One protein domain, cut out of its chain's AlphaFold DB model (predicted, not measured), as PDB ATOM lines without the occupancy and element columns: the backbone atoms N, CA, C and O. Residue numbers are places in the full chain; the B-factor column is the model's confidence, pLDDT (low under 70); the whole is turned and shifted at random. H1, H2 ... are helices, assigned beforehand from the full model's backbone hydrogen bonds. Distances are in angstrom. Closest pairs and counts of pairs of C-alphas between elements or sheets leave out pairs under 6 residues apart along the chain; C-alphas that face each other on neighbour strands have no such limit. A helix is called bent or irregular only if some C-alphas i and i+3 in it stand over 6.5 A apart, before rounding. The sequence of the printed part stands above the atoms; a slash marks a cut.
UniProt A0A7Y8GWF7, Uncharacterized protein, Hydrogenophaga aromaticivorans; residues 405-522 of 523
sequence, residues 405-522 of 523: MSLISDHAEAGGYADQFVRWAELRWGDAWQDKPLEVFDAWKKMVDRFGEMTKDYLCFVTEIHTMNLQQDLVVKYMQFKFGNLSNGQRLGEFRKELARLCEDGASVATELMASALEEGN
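AT A GLANCE: This is residues 405 to 522 of the 523 residues of an uncharacterized protein of Hydrogenophaga aromaticivorans (UniProt A0A7Y8GWF7). Two groups of helices, H1, H2 and H3a at one end and H4, H5 and H6 at the other, are bridged by H3b, the second arm of the bent helix H3. H1, H2 and H3a make a small up-and-down bundle, each running against the one before it; packing overall is mostly crossed. The printed part has 118 residues with six named helices, H1 to H6 in chain order, no named strand: all helix. It is compact, radius of gyration of the C-alphas 15.3 A, yet elongated, spanning 47 by 27 by 23 A.

HOW THE PARTS SIT: The hub is H3, residues 437 to 467, assigned as one helix by its hydrogen bonds but bent: C-alphas 450 and 453 are 9.5 A apart. Its arms H3a, residues 437 to 450, and H3b, residues 453 to 467, stand at a steep tilt of 63 degrees. H3b is irregular, with C-alphas 453 and 456 7.2 A apart. H2, residues 418 to 435, is irregular, with C-alphas 428 and 431 9.4 A apart; residues 420 to 427 alone touch H3b, closest C-alphas Trp 424 and Thr 463, 6.1 A. H1, residues 405 to 414, touches H3a, closest C-alphas Met 405 and Pro 437, 6.5 A. H5, residues 492 to 502, touches H3b residues 457 to 461 alone, closest C-alphas Phe 461 and Arg 496, 6.4 A, at a shallow tilt of 20 degrees. H4, residues 472 to 483, touches H6, residues 507 to 520, closest C-alphas Tyr 478 and Met 514, 5.9 A. Every O i to N i+4 pair is within hydrogen-bond range in H1, H3a, H4, H5 and H6; H2 has 9 of 14, H3b 10 of 11.

IN THESE COORDINATES: H1 begins at C-alpha 405 (160.453, 262.053, 282.368); H6 ends at C-alpha 520 (163.527, 301.642, 260.919). H3b is 23.3 A long, H6 20.1 A, H3a 19.9 A.

THE WHOLE: The printed part has no cut and no long link. Residues 486 to 490 are among those under pLDDT 70.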
ATOM      1  N   MET A 405     160.501 261.108 281.255       67.50
ATOM      2  CA  MET A 405     160.453 262.053 282.368       67.50
ATOM      3  C   MET A 405     161.606 261.886 283.361       67.50
ATOM      4  O   MET A 405     162.083 262.894 283.889       67.50
ATOM      5  N   SER A 406     162.108 260.665 283.579       69.62
ATOM      6  CA  SER A 406     163.266 260.449 284.459       69.62
ATOM      7  C   SER A 406     164.544 261.015 283.839       69.62
ATOM      8  O   SER A 406     165.296 261.707 284.518       69.62
ATOM      9  N   LEU A 407     164.722 260.868 282.521       71.81
ATOM     10  CA  LEU A 407     165.848 261.456 281.780       71.81
ATOM     11  C   LEU A 407     165.883 262.987 281.848       71.81
ATOM     12  O   LEU A 407     166.960 263.584 281.919       71.81
ATOM     13  N   ILE A 408     164.712 263.627 281.810       75.31
ATOM     14  CA  ILE A 408     164.609 265.079 281.967       75.31
ATOM     15  C   ILE A 408     164.968 265.473 283.400       75.31
ATOM     16  O   ILE A 408     165.734 266.419 283.570       75.31
ATOM     17  N   SER A 409     164.440 264.769 284.408       71.50
ATOM     18  CA  SER A 409     164.715 265.067 285.820       71.50
ATOM     19  C   SER A 409     166.204 264.941 286.127       71.50
ATOM     20  O   SER A 409     166.805 265.900 286.603       71.50
ATOM     21  N   ASP A 410     166.828 263.831 285.732       74.44
ATOM     22  CA  ASP A 410     168.250 263.565 285.972       74.44
ATOM     23  C   ASP A 410     169.143 264.633 285.319       74.44
ATOM     24  O   ASP A 410     170.093 265.140 285.924       74.44
ATOM     25  N   HIS A 411     168.824 265.041 284.087       76.00
ATOM     26  CA  HIS A 411     169.578 266.084 283.398       76.00
ATOM     27  C   HIS A 411     169.285 267.487 283.957       76.00
ATOM     28  O   HIS A 411     170.177 268.342 283.994       76.00
ATOM     29  N   ALA A 412     168.050 267.778 284.358       71.94
ATOM     30  CA  ALA A 412     167.684 269.073 284.924       71.94
ATOM     31  C   ALA A 412     168.267 269.260 286.333       71.94
ATOM     32  O   ALA A 412     168.658 270.378 286.684       71.94
ATOM     33  N   GLU A 413     168.397 268.180 287.100       74.25
ATOM     34  CA  GLU A 413     169.116 268.134 288.373       74.25
ATOM     35  C   GLU A 413     170.624 268.302 288.160       74.25
ATOM     36  O   GLU A 413     171.223 269.194 288.763       74.25
ATOM     37  N   ALA A 414     171.226 267.556 287.226       71.31
ATOM     38  CA  ALA A 414     172.644 267.699 286.880       71.31
ATOM     39  C   ALA A 414     172.994 269.108 286.360       71.31
ATOM     40  O   ALA A 414     174.078 269.626 286.626       71.31
ATOM     41  N   GLY A 415     172.070 269.751 285.641       65.31
ATOM     42  CA  GLY A 415     172.213 271.119 285.139       65.31
ATOM     43  C   GLY A 415     171.745 272.216 286.105       65.31
ATOM     44  O   GLY A 415     171.856 273.402 285.778       65.31
ATOM     45  N   GLY A 416     171.191 271.859 287.268       74.50
ATOM     46  CA  GLY A 416     170.668 272.802 288.260       74.50
ATOM     47  C   GLY A 416     169.609 273.763 287.703       74.50
ATOM     48  O   GLY A 416     169.678 274.968 287.987       74.50
ATOM     49  N   TYR A 417     168.699 273.260 286.860       77.44
ATOM     50  CA  TYR A 417     167.612 274.030 286.238       77.44
ATOM     51  C   TYR A 417     166.211 273.394 286.371       77.44
ATOM     52  O   TYR A 417     165.280 273.816 285.682       77.44
ATOM     53  N   ALA A 418     166.039 272.405 287.256       76.19
ATOM     54  CA  ALA A 418     164.772 271.693 287.475       76.19
ATOM     55  C   ALA A 418     163.575 272.634 287.722       76.19
ATOM     56  O   ALA A 418     162.558 272.532 287.036       76.19
ATOM     57  N   ASP A 419     163.724 273.630 288.599       76.19
ATOM     58  CA  ASP A 419     162.659 274.600 288.900       76.19
ATOM     59  C   ASP A 419     162.281 275.463 287.685       76.19
ATOM     60  O   ASP A 419     161.117 275.806 287.472       76.19
ATOM     61  N   GLN A 420     163.270 275.842 286.872       77.31
ATOM     62  CA  GLN A 420     163.072 276.655 285.673       77.31
ATOM     63  C   GLN A 420     162.419 275.845 284.554       77.31
ATOM     64  O   GLN A 420     161.638 276.394 283.779       77.31
ATOM     65  N   PHE A 421     162.711 274.547 284.482       79.19
ATOM     66  CA  PHE A 421     162.066 273.633 283.551       79.19
ATOM     67  C   PHE A 421     160.579 273.454 283.875       79.19
ATOM     68  O   PHE A 421     159.754 273.595 282.974       79.19
ATOM     69  N   VAL A 422     160.229 273.228 285.148       79.75
ATOM     70  CA  VAL A 422     158.826 273.094 285.584       79.75
ATOM     71  C   VAL A 422     158.039 274.362 285.258       79.75
ATOM     72  O   VAL A 422     157.014 274.289 284.587       79.75
ATOM     73  N   ARG A 423     158.576 275.540 285.600       77.75
ATOM     74  CA  ARG A 423     157.942 276.831 285.272       77.75
ATOM     75  C   ARG A 423     157.759 277.041 283.772       77.75
ATOM     76  O   ARG A 423     156.740 277.568 283.337       77.75
ATOM     77  N   TRP A 424     158.743 276.649 282.968       82.44
ATOM     78  CA  TRP A 424     158.645 276.729 281.514       82.44
ATOM     79  C   TRP A 424     157.583 275.772 280.949       82.44
ATOM     80  O   TRP A 424     156.841 276.153 280.040       82.44
ATOM     81  N   ALA A 425     157.486 274.554 281.486       78.62
ATOM     82  CA  ALA A 425     156.495 273.565 281.070       78.62
ATOM     83  C   ALA A 425     155.067 274.003 281.445       78.62
ATOM     84  O   ALA A 425     154.176 273.969 280.591       78.62
ATOM     85  N   GLU A 426     154.878 274.520 282.661       79.00
ATOM     86  CA  GLU A 426     153.616 275.103 283.139       79.00
ATOM     87  C   GLU A 426     153.179 276.299 282.282       79.00
ATOM     88  O   GLU A 426     152.022 276.390 281.880       79.00
ATOM     89  N   LEU A 427     154.103 277.192 281.914       74.94
ATOM     90  CA  LEU A 427     153.792 278.347 281.062       74.94
ATOM     91  C   LEU A 427     153.339 277.956 279.649       74.94
ATOM     92  O   LEU A 427     152.589 278.700 279.015       74.94
ATOM     93  N   ARG A 428     153.810 276.818 279.133       73.25
ATOM     94  CA  ARG A 428     153.585 276.417 277.740       73.25
ATOM     95  C   ARG A 428     152.420 275.448 277.555       73.25
ATOM     96  O   ARG A 428     151.743 275.530 276.531       73.25
ATOM     97  N   TRP A 429     152.191 274.548 278.509       75.88
ATOM     98  CA  TRP A 429     151.136 273.528 278.441       75.88
ATOM     99  C   TRP A 429     150.138 273.587 279.612       75.88
ATOM    100  O   TRP A 429     149.178 272.817 279.616       75.88
ATOM    101  N   GLY A 430     150.304 274.519 280.556       76.06
ATOM    102  CA  GLY A 430     149.471 274.631 281.757       76.06
ATOM    103  C   GLY A 430     149.752 273.523 282.774       76.06
ATOM    104  O   GLY A 430     150.689 272.747 282.612       76.06
ATOM    105  N   ASP A 431     148.901 273.406 283.794       71.19
ATOM    106  CA  ASP A 431     149.047 272.424 284.886       71.19
ATOM    107  C   ASP A 431     148.981 270.955 284.411       71.19
ATOM    108  O   ASP A 431     149.415 270.049 285.116       71.19
ATOM    109  N   ALA A 432     148.483 270.711 283.192       72.00
ATOM    110  CA  ALA A 432     148.353 269.390 282.567       72.00
ATOM    111  C   ALA A 432     149.563 268.995 281.692       72.00
ATOM    112  O   ALA A 432     149.470 268.104 280.845       72.00
ATOM    113  N   TRP A 433     150.715 269.656 281.848       74.38
ATOM    114  CA  TRP A 433     151.919 269.350 281.065       74.38
ATOM    115  C   TRP A 433     152.457 267.929 281.320       74.38
ATOM    116  O   TRP A 433     153.053 267.322 280.428       74.38
ATOM    117  N   GLN A 434     152.184 267.376 282.504       73.94
ATOM    118  CA  GLN A 434     152.548 266.011 282.904       73.94
ATOM    119  C   GLN A 434     151.774 264.932 282.125       73.94
ATOM    120  O   GLN A 434     152.261 263.813 281.991       73.94
ATOM    121  N   ASP A 435     150.627 265.278 281.529       76.38
ATOM    122  CA  ASP A 435     149.808 264.355 280.730       76.38
ATOM    123  C   ASP A 435     150.332 264.182 279.288       76.38
ATOM    124  O   ASP A 435     149.805 263.380 278.514       76.38
ATOM    125  N   LYS A 436     151.376 264.933 278.897       76.25
ATOM    126  CA  LYS A 436     151.977 264.911 277.549       76.25
ATOM    127  C   LYS A 436     153.506 264.736 277.568       76.25
ATOM    128  O   LYS A 436     154.227 265.555 276.988       76.25
ATOM    129  N   PRO A 437     154.030 263.646 278.156       73.50
ATOM    130  CA  PRO A 437     155.468 263.470 278.384       73.50
ATOM    131  C   PRO A 437     156.299 263.447 277.090       73.50
ATOM    132  O   PRO A 437     157.397 263.993 277.052       73.50
ATOM    133  N   LEU A 438     155.764 262.890 275.997       72.12
ATOM    134  CA  LEU A 438     156.479 262.793 274.717       72.12
ATOM    135  C   LEU A 438     156.657 264.153 274.020       72.12
ATOM    136  O   LEU A 438     157.725 264.434 273.482       72.12
ATOM    137  N   GLU A 439     155.641 265.022 274.051       74.75
ATOM    138  CA  GLU A 439     155.727 266.361 273.444       74.75
ATOM    139  C   GLU A 439     156.697 267.265 274.217       74.75
ATOM    140  O   GLU A 439     157.467 268.027 273.621       74.75
ATOM    141  N   VAL A 440     156.671 267.157 275.547       78.12
ATOM    142  CA  VAL A 440     157.569 267.883 276.450       78.12
ATOM    143  C   VAL A 440     159.010 267.408 276.255       78.12
ATOM    144  O   VAL A 440     159.908 268.240 276.110       78.12
ATOM    145  N   PHE A 441     159.224 266.094 276.154       77.25
ATOM    146  CA  PHE A 441     160.536 265.506 275.896       77.25
ATOM    147  C   PHE A 441     161.113 265.929 274.545       77.25
ATOM    148  O   PHE A 441     162.260 266.366 274.479       77.25
ATOM    149  N   ASP A 442     160.325 265.893 273.470       76.12
ATOM    150  CA  ASP A 442     160.780 266.329 272.145       76.12
ATOM    151  C   ASP A 442     161.136 267.820 272.108       76.12
ATOM    152  O   ASP A 442     162.092 268.231 271.440       76.12
ATOM    153  N   ALA A 443     160.371 268.656 272.812       77.56
ATOM    154  CA  ALA A 443     160.657 270.079 272.924       77.56
ATOM    155  C   ALA A 443     161.918 270.341 273.759       77.56
ATOM    156  O   ALA A 443     162.747 271.161 273.361       77.56
ATOM    157  N   TRP A 444     162.083 269.631 274.874       80.06
ATOM    158  CA  TRP A 444     163.268 269.695 275.725       80.06
ATOM    159  C   TRP A 444     164.523 269.228 274.988       80.06
ATOM    160  O   TRP A 444     165.505 269.965 274.930       80.06
ATOM    161  N   LYS A 445     164.462 268.079 274.314       77.69
ATOM    162  CA  LYS A 445     165.573 267.521 273.539       77.69
ATOM    163  C   LYS A 445     166.045 268.481 272.448       77.69
ATOM    164  O   LYS A 445     167.233 268.755 272.346       77.69
ATOM    165  N   LYS A 446     165.119 269.103 271.708       78.19
ATOM    166  CA  LYS A 446     165.452 270.143 270.714       78.19
ATOM    167  C   LYS A 446     166.119 271.377 271.328       78.19
ATOM    168  O   LYS A 446     166.902 272.037 270.646       78.19
ATOM    169  N   MET A 447     165.792 271.728 272.574       77.62
ATOM    170  CA  MET A 447     166.449 272.831 273.280       77.62
ATOM    171  C   MET A 447     167.847 272.435 273.749       77.62
ATOM    172  O   MET A 447     168.784 273.192 273.506       77.62
ATOM    173  N   VAL A 448     168.005 271.253 274.344       77.88
ATOM    174  CA  VAL A 448     169.302 270.740 274.806       77.88
ATOM    175  C   VAL A 448     170.261 270.529 273.634       77.88
ATOM    176  O   VAL A 448     171.394 270.998 273.693       77.88
ATOM    177  N   ASP A 449     169.795 269.957 272.522       74.81
ATOM    178  CA  ASP A 449     170.599 269.775 271.303       74.81
ATOM    179  C   ASP A 449     171.079 271.113 270.710       74.81
ATOM    180  O   ASP A 449     172.128 271.185 270.066       74.81
ATOM    181  N   ARG A 450     170.311 272.192 270.913       69.88
ATOM    182  CA  ARG A 450     170.608 273.521 270.359       69.88
ATOM    183  C   ARG A 450     171.445 274.397 271.289       69.88
ATOM    184  O   ARG A 450     172.282 275.160 270.810       69.88
ATOM    185  N   PHE A 451     171.197 274.335 272.592       70.69
ATOM    186  CA  PHE A 451     171.778 275.253 273.574       70.69
ATOM    187  C   PHE A 451     172.781 274.587 274.521       70.69
ATOM    188  O   PHE A 451     173.560 275.305 275.144       70.69
ATOM    189  N   GLY A 452     172.829 273.253 274.598       77.38
ATOM    190  CA  GLY A 452     173.786 272.507 275.417       77.38
ATOM    191  C   GLY A 452     173.800 272.987 276.870       77.38
ATOM    192  O   GLY A 452     172.757 273.077 277.518       77.38
ATOM    193  N   GLU A 453     174.978 273.374 277.362       70.00
ATOM    194  CA  GLU A 453     175.184 273.920 278.715       70.00
ATOM    195  C   GLU A 453     174.402 275.227 278.978       70.00
ATOM    196  O   GLU A 453     174.067 275.531 280.119       70.00
ATOM    197  N   MET A 454     174.020 275.968 277.929       71.31
ATOM    198  CA  MET A 454     173.263 277.229 278.028       71.31
ATOM    199  C   MET A 454     171.739 277.028 278.091       71.31
ATOM    200  O   MET A 454     170.980 278.000 278.043       71.31
ATOM    201  N   THR A 455     171.258 275.784 278.196       76.06
ATOM    202  CA  THR A 455     169.816 275.474 278.271       76.06
ATOM    203  C   THR A 455     169.148 276.169 279.461       76.06
ATOM    204  O   THR A 455     168.044 276.696 279.331       76.06
ATOM    205  N   LYS A 456     169.851 276.272 280.596       77.56
ATOM    206  CA  LYS A 456     169.386 277.002 281.782       77.56
ATOM    207  C   LYS A 456     169.127 278.481 281.498       77.56
ATOM    208  O   LYS A 456     168.079 279.008 281.863       77.56
ATOM    209  N   ASP A 457     170.059 279.152 280.827       76.69
ATOM    210  CA  ASP A 457     169.931 280.578 280.511       76.69
ATOM    211  C   ASP A 457     168.833 280.847 279.484       76.69
ATOM    212  O   ASP A 457     168.145 281.865 279.564       76.69
ATOM    213  N   TYR A 458     168.623 279.912 278.555       79.75
ATOM    214  CA  TYR A 458     167.512 279.976 277.615       79.75
ATOM    215  C   TYR A 458     166.156 279.829 278.320       79.75
ATOM    216  O   TYR A 458     165.253 280.628 278.074       79.75
ATOM    217  N   LEU A 459     166.017 278.865 279.237       78.19
ATOM    218  CA  LEU A 459     164.790 278.685 280.022       78.19
ATOM    219  C   LEU A 459     164.496 279.905 280.903       78.19
ATOM    220  O   LEU A 459     163.354 280.369 280.940       78.19
ATOM    221  N   CYS A 460     165.520 280.479 281.541       79.19
ATOM    222  CA  CYS A 460     165.393 281.737 282.279       79.19
ATOM    223  C   CYS A 460     164.905 282.876 281.375       79.19
ATOM    224  O   CYS A 460     163.955 283.567 281.729       79.19
ATOM    225  N   PHE A 461     165.502 283.040 280.193       80.25
ATOM    226  CA  PHE A 461     165.125 284.084 279.239       80.25
ATOM    227  C   PHE A 461     163.674 283.949 278.752       80.25
ATOM    228  O   PHE A 461     162.937 284.931 278.719       80.25
ATOM    229  N   VAL A 462     163.233 282.734 278.411       77.75
ATOM    230  CA  VAL A 462     161.846 282.491 277.977       77.75
ATOM    231  C   VAL A 462     160.865 282.750 279.119       77.75
ATOM    232  O   VAL A 462     159.839 283.396 278.911       77.75
ATOM    233  N   THR A 463     161.195 282.304 280.330       77.94
ATOM    234  CA  THR A 463     160.367 282.556 281.517       77.94
ATOM    235  C   THR A 463     160.256 284.058 281.796       77.94
ATOM    236  O   THR A 463     159.161 284.552 282.043       77.94
ATOM    237  N   GLU A 464     161.355 284.811 281.672       77.69
ATOM    238  CA  GLU A 464     161.380 286.270 281.852       77.69
ATOM    239  C   GLU A 464     160.472 286.999 280.853       77.69
ATOM    240  O   GLU A 464     159.659 287.828 281.265       77.69
ATOM    241  N   ILE A 465     160.522 286.639 279.565       79.19
ATOM    242  CA  ILE A 465     159.635 287.205 278.531       79.19
ATOM    243  C   ILE A 465     158.161 287.011 278.905       79.19
ATOM    244  O   ILE A 465     157.371 287.955 278.821       79.19
ATOM    245  N   HIS A 466     157.799 285.804 279.348       74.56
ATOM    246  CA  HIS A 466     156.430 285.493 279.754       74.56
ATOM    247  C   HIS A 466     156.012 286.253 281.017       74.56
ATOM    248  O   HIS A 466     154.914 286.804 281.052       74.56
ATOM    249  N   THR A 467     156.885 286.361 282.025       76.81
ATOM    250  CA  THR A 467     156.583 287.136 283.243       76.81
ATOM    251  C   THR A 467     156.409 288.630 282.975       76.81
ATOM    252  O   THR A 467     155.643 289.291 283.673       76.81
ATOM    253  N   MET A 468     157.076 289.162 281.949       74.81
ATOM    254  CA  MET A 468     156.967 290.562 281.530       74.81
ATOM    255  C   MET A 468     155.792 290.811 280.568       74.81
ATOM    256  O   MET A 468     155.599 291.941 280.126       74.81
ATOM    257  N   ASN A 469     155.000 289.777 280.252       77.44
ATOM    258  CA  ASN A 469     153.872 289.815 279.317       77.44
ATOM    259  C   ASN A 469     154.245 290.352 277.918       77.44
ATOM    260  O   ASN A 469     153.462 291.047 277.267       77.44
ATOM    261  N   LEU A 470     155.462 290.046 277.457       78.44
ATOM    262  CA  LEU A 470     155.966 290.460 276.148       78.44
ATOM    263  C   LEU A 470     155.700 289.387 275.086       78.44
ATOM    264  O   LEU A 470     155.753 288.186 275.348       78.44
ATOM    265  N   GLN A 471     155.457 289.818 273.846       78.56
ATOM    266  CA  GLN A 471     155.289 288.905 272.714       78.56
ATOM    267  C   GLN A 471     156.639 288.278 272.334       78.56
ATOM    268  O   GLN A 471     157.525 288.960 271.815       78.56
ATOM    269  N   GLN A 472     156.788 286.966 272.551       77.25
ATOM    270  CA  GLN A 472     158.041 286.238 272.316       77.25
ATOM    271  C   GLN A 472     158.573 286.399 270.882       77.25
ATOM    272  O   GLN A 472     159.775 286.568 270.694       77.25
ATOM    273  N   ASP A 473     157.697 286.390 269.873       77.62
ATOM    274  CA  ASP A 473     158.095 286.546 268.466       77.62
ATOM    275  C   ASP A 473     158.712 287.929 268.185       77.62
ATOM    276  O   ASP A 473     159.737 288.033 267.512       77.62
ATOM    277  N   LEU A 474     158.148 288.992 268.771       80.38
ATOM    278  CA  LEU A 474     158.664 290.355 268.627       80.38
ATOM    279  C   LEU A 474     160.040 290.497 269.287       80.38
ATOM    280  O   LEU A 474     160.969 291.020 268.673       80.38
ATOM    281  N   VAL A 475     160.185 289.976 270.508       79.19
ATOM    282  CA  VAL A 475     161.453 290.007 271.251       79.19
ATOM    283  C   VAL A 475     162.532 289.232 270.498       79.19
ATOM    284  O   VAL A 475     163.642 289.729 270.324       79.19
ATOM    285  N   VAL A 476     162.222 288.034 269.997       78.94
ATOM    286  CA  VAL A 476     163.191 287.219 269.252       78.94
ATOM    287  C   VAL A 476     163.607 287.909 267.950       78.94
ATOM    288  O   VAL A 476     164.800 287.930 267.651       78.94
ATOM    289  N   LYS A 477     162.677 288.525 267.208       80.56
ATOM    290  CA  LYS A 477     162.988 289.286 265.984       80.56
ATOM    291  C   LYS A 477     163.843 290.518 266.265       80.56
ATOM    292  O   LYS A 477     164.831 290.736 265.569       80.56
ATOM    293  N   TYR A 478     163.516 291.284 267.303       81.25
ATOM    294  CA  TYR A 478     164.304 292.448 267.712       81.25
ATOM    295  C   TYR A 478     165.720 292.050 268.151       81.25
ATOM    296  O   TYR A 478     166.701 292.648 267.710       81.25
ATOM    297  N   MET A 479     165.852 290.992 268.952       80.88
ATOM    298  CA  MET A 479     167.163 290.504 269.388       80.88
ATOM    299  C   MET A 479     167.982 289.953 268.213       80.88
ATOM    300  O   MET A 479     169.188 290.194 268.141       80.88
ATOM    301  N   GLN A 480     167.337 289.283 267.252       79.44
ATOM    302  CA  GLN A 480     167.983 288.853 266.008       79.44
ATOM    303  C   GLN A 480     168.436 290.031 265.144       79.44
ATOM    304  O   GLN A 480     169.529 289.980 264.584       79.44
ATOM    305  N   PHE A 481     167.639 291.094 265.060       80.38
ATOM    306  CA  PHE A 481     168.000 292.312 264.341       80.38
ATOM    307  C   PHE A 481     169.196 293.023 264.991       80.38
ATOM    308  O   PHE A 481     170.170 293.347 264.315       80.38
ATOM    309  N   LYS A 482     169.164 293.211 266.314       78.25
ATOM    310  CA  LYS A 482     170.179 293.982 267.044       78.25
ATOM    311  C   LYS A 482     171.490 293.226 267.261       78.25
ATOM    312  O   LYS A 482     172.562 293.827 267.225       78.25
ATOM    313  N   PHE A 483     171.422 291.916 267.486       74.19
ATOM    314  CA  PHE A 483     172.578 291.118 267.899       74.19
ATOM    315  C   PHE A 483     172.830 289.878 267.031       74.19
ATOM    316  O   PHE A 483     173.776 289.131 267.297       74.19
ATOM    317  N   GLY A 484     172.036 289.641 265.985       70.69
ATOM    318  CA  GLY A 484     172.164 288.475 265.110       70.69
ATOM    319  C   GLY A 484     171.534 287.193 265.673       70.69
ATOM    320  O   GLY A 484     170.891 287.177 266.720       70.69
ATOM    321  N   ASN A 485     171.706 286.080 264.956       71.56
ATOM    322  CA  ASN A 485     171.012 284.823 265.257       71.56
ATOM    323  C   ASN A 485     171.339 284.227 266.641       71.56
ATOM    324  O   ASN A 485     172.502 284.087 267.021       71.56
ATOM    325  N   LEU A 486     170.292 283.735 267.319       62.34
ATOM    326  CA  LEU A 486     170.357 282.806 268.457       62.34
ATOM    327  C   LEU A 486     170.876 281.439 267.965       62.34
ATOM    328  O   LEU A 486     170.098 280.519 267.707       62.34
ATOM    329  N   SER A 487     172.183 281.312 267.742       61.12
ATOM    330  CA  SER A 487     172.799 280.029 267.384       61.12
ATOM    331  C   SER A 487     172.896 279.125 268.616       61.12
ATOM    332  O   SER A 487     172.021 278.291 268.821       61.12
ATOM    333  N   ASN A 488     173.896 279.363 269.472       59.66
ATOM    334  CA  ASN A 488     174.307 278.449 270.548       59.66
ATOM    335  C   ASN A 488     174.178 279.074 271.952       59.66
ATOM    336  O   ASN A 488     174.912 278.720 272.866       59.66
ATOM    337  N   GLY A 489     173.332 280.093 272.120       60.47
ATOM    338  CA  GLY A 489     173.052 280.685 273.434       60.47
ATOM    339  C   GLY A 489     174.145 281.569 274.058       60.47
ATOM    340  O   GLY A 489     173.874 282.232 275.050       60.47
ATOM    341  N   GLN A 490     175.334 281.695 273.456       64.56
ATOM    342  CA  GLN A 490     176.442 282.513 273.993       64.56
ATOM    343  C   GLN A 490     176.096 284.000 274.223       64.56
ATOM    344  O   GLN A 490     176.749 284.663 275.019       64.56
ATOM    345  N   ARG A 491     175.071 284.527 273.538       70.00
ATOM    346  CA  ARG A 491     174.601 285.920 273.671       70.00
ATOM    347  C   ARG A 491     173.328 286.076 274.511       70.00
ATOM    348  O   ARG A 491     172.845 287.191 274.668       70.00
ATOM    349  N   LEU A 492     172.797 284.996 275.098       72.81
ATOM    350  CA  LEU A 492     171.596 285.055 275.949       72.81
ATOM    351  C   LEU A 492     171.777 285.999 277.146       72.81
ATOM    352  O   LEU A 492     170.844 286.709 277.510       72.81
ATOM    353  N   GLY A 493     172.988 286.078 277.708       71.19
ATOM    354  CA  GLY A 493     173.302 287.025 278.782       71.19
ATOM    355  C   GLY A 493     173.212 288.497 278.354       71.19
ATOM    356  O   GLY A 493     172.757 289.334 279.131       71.19
ATOM    357  N   GLU A 494     173.595 288.824 277.118       77.19
ATOM    358  CA  GLU A 494     173.436 290.175 276.557       77.19
ATOM    359  C   GLU A 494     171.962 290.479 276.272       77.19
ATOM    360  O   GLU A 494     171.497 291.585 276.544       77.19
ATOM    361  N   PHE A 495     171.199 289.480 275.816       80.12
ATOM    362  CA  PHE A 495     169.779 289.648 275.491       80.12
ATOM    363  C   PHE A 495     168.957 289.903 276.744       80.12
ATOM    364  O   PHE A 495     168.078 290.758 276.730       80.12
ATOM    365  N   ARG A 496     169.281 289.227 277.851       77.44
ATOM    366  CA  ARG A 496     168.647 289.470 279.154       77.44
ATOM    367  C   ARG A 496     168.941 290.871 279.688       77.44
ATOM    368  O   ARG A 496     168.034 291.525 280.186       77.44
ATOM    369  N   LYS A 497     170.178 291.362 279.543       81.56
ATOM    370  CA  LYS A 497     170.542 292.737 279.944       81.56
ATOM    371  C   LYS A 497     169.802 293.786 279.119       81.56
ATOM    372  O   LYS A 497     169.314 294.762 279.676       81.56
ATOM    373  N   GLU A 498     169.698 293.577 277.811       81.75
ATOM    374  CA  GLU A 498     168.959 294.484 276.935       81.75
ATOM    375  C   GLU A 498     167.449 294.435 277.201       81.75
ATOM    376  O   GLU A 498     166.812 295.483 277.250       81.75
ATOM    377  N   LEU A 499     166.879 293.244 277.423       80.94
ATOM    378  CA  LEU A 499     165.471 293.086 277.796       80.94
ATOM    379  C   LEU A 499     165.174 293.808 279.116       80.94
ATOM    380  O   LEU A 499     164.201 294.547 279.200       80.94
ATOM    381  N   ALA A 500     166.046 293.651 280.119       81.06
ATOM    382  CA  ALA A 500     165.926 294.354 281.392       81.06
ATOM    383  C   ALA A 500     165.952 295.877 281.199       81.06
ATOM    384  O   ALA A 500     165.090 296.553 281.746       81.06
ATOM    385  N   ARG A 501     166.864 296.394 280.360       83.50
ATOM    386  CA  ARG A 501     166.953 297.825 280.027       83.50
ATOM    387  C   ARG A 501     165.687 298.342 279.345       83.50
ATOM    388  O   ARG A 501     165.196 299.403 279.695       83.50
ATOM    389  N   LEU A 502     165.163 297.612 278.360       79.50
ATOM    390  CA  LEU A 502     163.948 298.016 277.640       79.50
ATOM    391  C   LEU A 502     162.714 298.008 278.545       79.50
ATOM    392  O   LEU A 502     161.804 298.806 278.346       79.50
ATOM    393  N   CYS A 503     162.694 297.124 279.539       77.50
ATOM    394  CA  CYS A 503     161.606 297.016 280.500       77.50
ATOM    395  C   CYS A 503     161.708 297.993 281.684       77.50
ATOM    396  O   CYS A 503     160.762 298.029 282.470       77.50
ATOM    397  N   GLU A 504     162.779 298.791 281.817       79.31
ATOM    398  CA  GLU A 504     162.892 299.826 282.865       79.31
ATOM    399  C   GLU A 504     161.756 300.858 282.769       79.31
ATOM    400  O   GLU A 504     161.198 301.254 283.791       79.31
ATOM    401  N   ASP A 505     161.340 301.197 281.545       74.94
ATOM    402  CA  ASP A 505     160.264 302.159 281.265       74.94
ATOM    403  C   ASP A 505     158.867 301.501 281.150       74.94
ATOM    404  O   ASP A 505     157.863 302.167 280.886       74.94
ATOM    405  N   GLY A 506     158.781 300.183 281.374       79.19
ATOM    406  CA  GLY A 506     157.550 299.388 281.333       79.19
ATOM    407  C   GLY A 506     157.323 298.607 280.030       79.19
ATOM    408  O   GLY A 506     157.778 298.972 278.948       79.19
ATOM    409  N   ALA A 507     156.564 297.505 280.121       74.62
ATOM    410  CA  ALA A 507     156.388 296.536 279.027       74.62
ATOM    411  C   ALA A 507     155.714 297.110 277.761       74.62
ATOM    412  O   ALA A 507     156.017 296.682 276.646       74.62
ATOM    413  N   SER A 508     154.826 298.102 277.915       75.38
ATOM    414  CA  SER A 508     154.181 298.798 276.787       75.38
ATOM    415  C   SER A 508     155.198 299.591 275.965       75.38
ATOM    416  O   SER A 508     155.236 299.475 274.744       75.38
ATOM    417  N   VAL A 509     156.071 300.337 276.647       79.56
ATOM    418  CA  VAL A 509     157.114 301.166 276.029       79.56
ATOM    419  C   VAL A 509     158.178 300.280 275.380       79.56
ATOM    420  O   VAL A 509     158.580 300.524 274.245       79.56
ATOM    421  N   ALA A 510     158.563 299.185 276.044       80.88
ATOM    422  CA  ALA A 510     159.472 298.187 275.486       80.88
ATOM    423  C   ALA A 510     158.955 297.618 274.151       80.88
ATOM    424  O   ALA A 510     159.716 297.471 273.195       80.88
ATOM    425  N   THR A 511     157.655 297.319 274.077       83.06
ATOM    426  CA  THR A 511     157.011 296.765 272.876       83.06
ATOM    427  C   THR A 511     157.025 297.766 271.719       83.06
ATOM    428  O   THR A 511     157.395 297.397 270.604       83.06
ATOM    429  N   GLU A 512     156.691 299.032 271.980       82.19
ATOM    430  CA  GLU A 512     156.713 300.101 270.971       82.19
ATOM    431  C   GLU A 512     158.133 300.396 270.468       82.19
ATOM    432  O   GLU A 512     158.348 300.503 269.260       82.19
ATOM    433  N   LEU A 513     159.126 300.444 271.362       83.25
ATOM    434  CA  LEU A 513     160.529 300.664 270.994       83.25
ATOM    435  C   LEU A 513     161.090 299.520 270.141       83.25
ATOM    436  O   LEU A 513     161.781 299.768 269.152       83.25
ATOM    437  N   MET A 514     160.778 298.269 270.495       84.38
ATOM    438  CA  MET A 514     161.191 297.105 269.707       84.38
ATOM    439  C   MET A 514     160.531 297.094 268.323       84.38
ATOM    440  O   MET A 514     161.201 296.784 267.338       84.38
ATOM    441  N   ALA A 515     159.247 297.456 268.232       83.69
ATOM    442  CA  ALA A 515     158.532 297.556 266.961       83.69
ATOM    443  C   ALA A 515     159.094 298.681 266.073       83.69
ATOM    444  O   ALA A 515     159.424 298.431 264.914       83.69
ATOM    445  N   SER A 516     159.307 299.879 266.628       84.44
ATOM    446  CA  SER A 516     159.870 301.026 265.899       84.44
ATOM    447  C   SER A 516     161.279 300.740 265.374       84.44
ATOM    448  O   SER A 516     161.588 301.047 264.224       84.44
ATOM    449  N   ALA A 517     162.130 300.095 266.176       82.25
ATOM    450  CA  ALA A 517     163.485 299.733 265.758       82.25
ATOM    451  C   ALA A 517     163.499 298.708 264.609       82.25
ATOM    452  O   ALA A 517     164.366 298.761 263.736       82.25
ATOM    453  N   LEU A 518     162.534 297.783 264.593       83.19
ATOM    454  CA  LEU A 518     162.370 296.823 263.500       83.19
ATOM    455  C   LEU A 518     161.835 297.483 262.221       83.19
ATOM    456  O   LEU A 518     162.216 297.067 261.128       83.19
ATOM    457  N   GLU A 519     160.988 298.509 262.332       80.31
ATOM    458  CA  GLU A 519     160.488 299.275 261.183       80.31
ATOM    459  C   GLU A 519     161.558 300.189 260.565       80.31
ATOM    460  O   GLU A 519     161.636 300.301 259.341       80.31
ATOM    461  N   GLU A 520     162.408 300.812 261.385       74.94
ATOM    462  CA  GLU A 520     163.527 301.642 260.919       74.94
ATOM    463  C   GLU A 520     164.621 300.822 260.229       74.94
ATOM    464  O   GLU A 520     165.207 301.287 259.257       74.94
ATOM    465  N   GLY A 521     164.865 299.591 260.686       60.22
ATOM    466  CA  GLY A 521     165.841 298.683 260.082       60.22
ATOM    467  C   GLY A 521     165.421 298.050 258.753       60.22
ATOM    468  O   GLY A 521     166.253 297.425 258.097       60.22
ATOM    469  N   ASN A 522     164.145 298.170 258.375       58.00
ATOM    470  CA  ASN A 522     163.572 297.591 257.153       58.00
ATOM    471  C   ASN A 522     163.364 298.629 256.029       58.00
ATOM    472  O   ASN A 522     162.852 298.275 254.962       58.00
TER     473      ASN A 522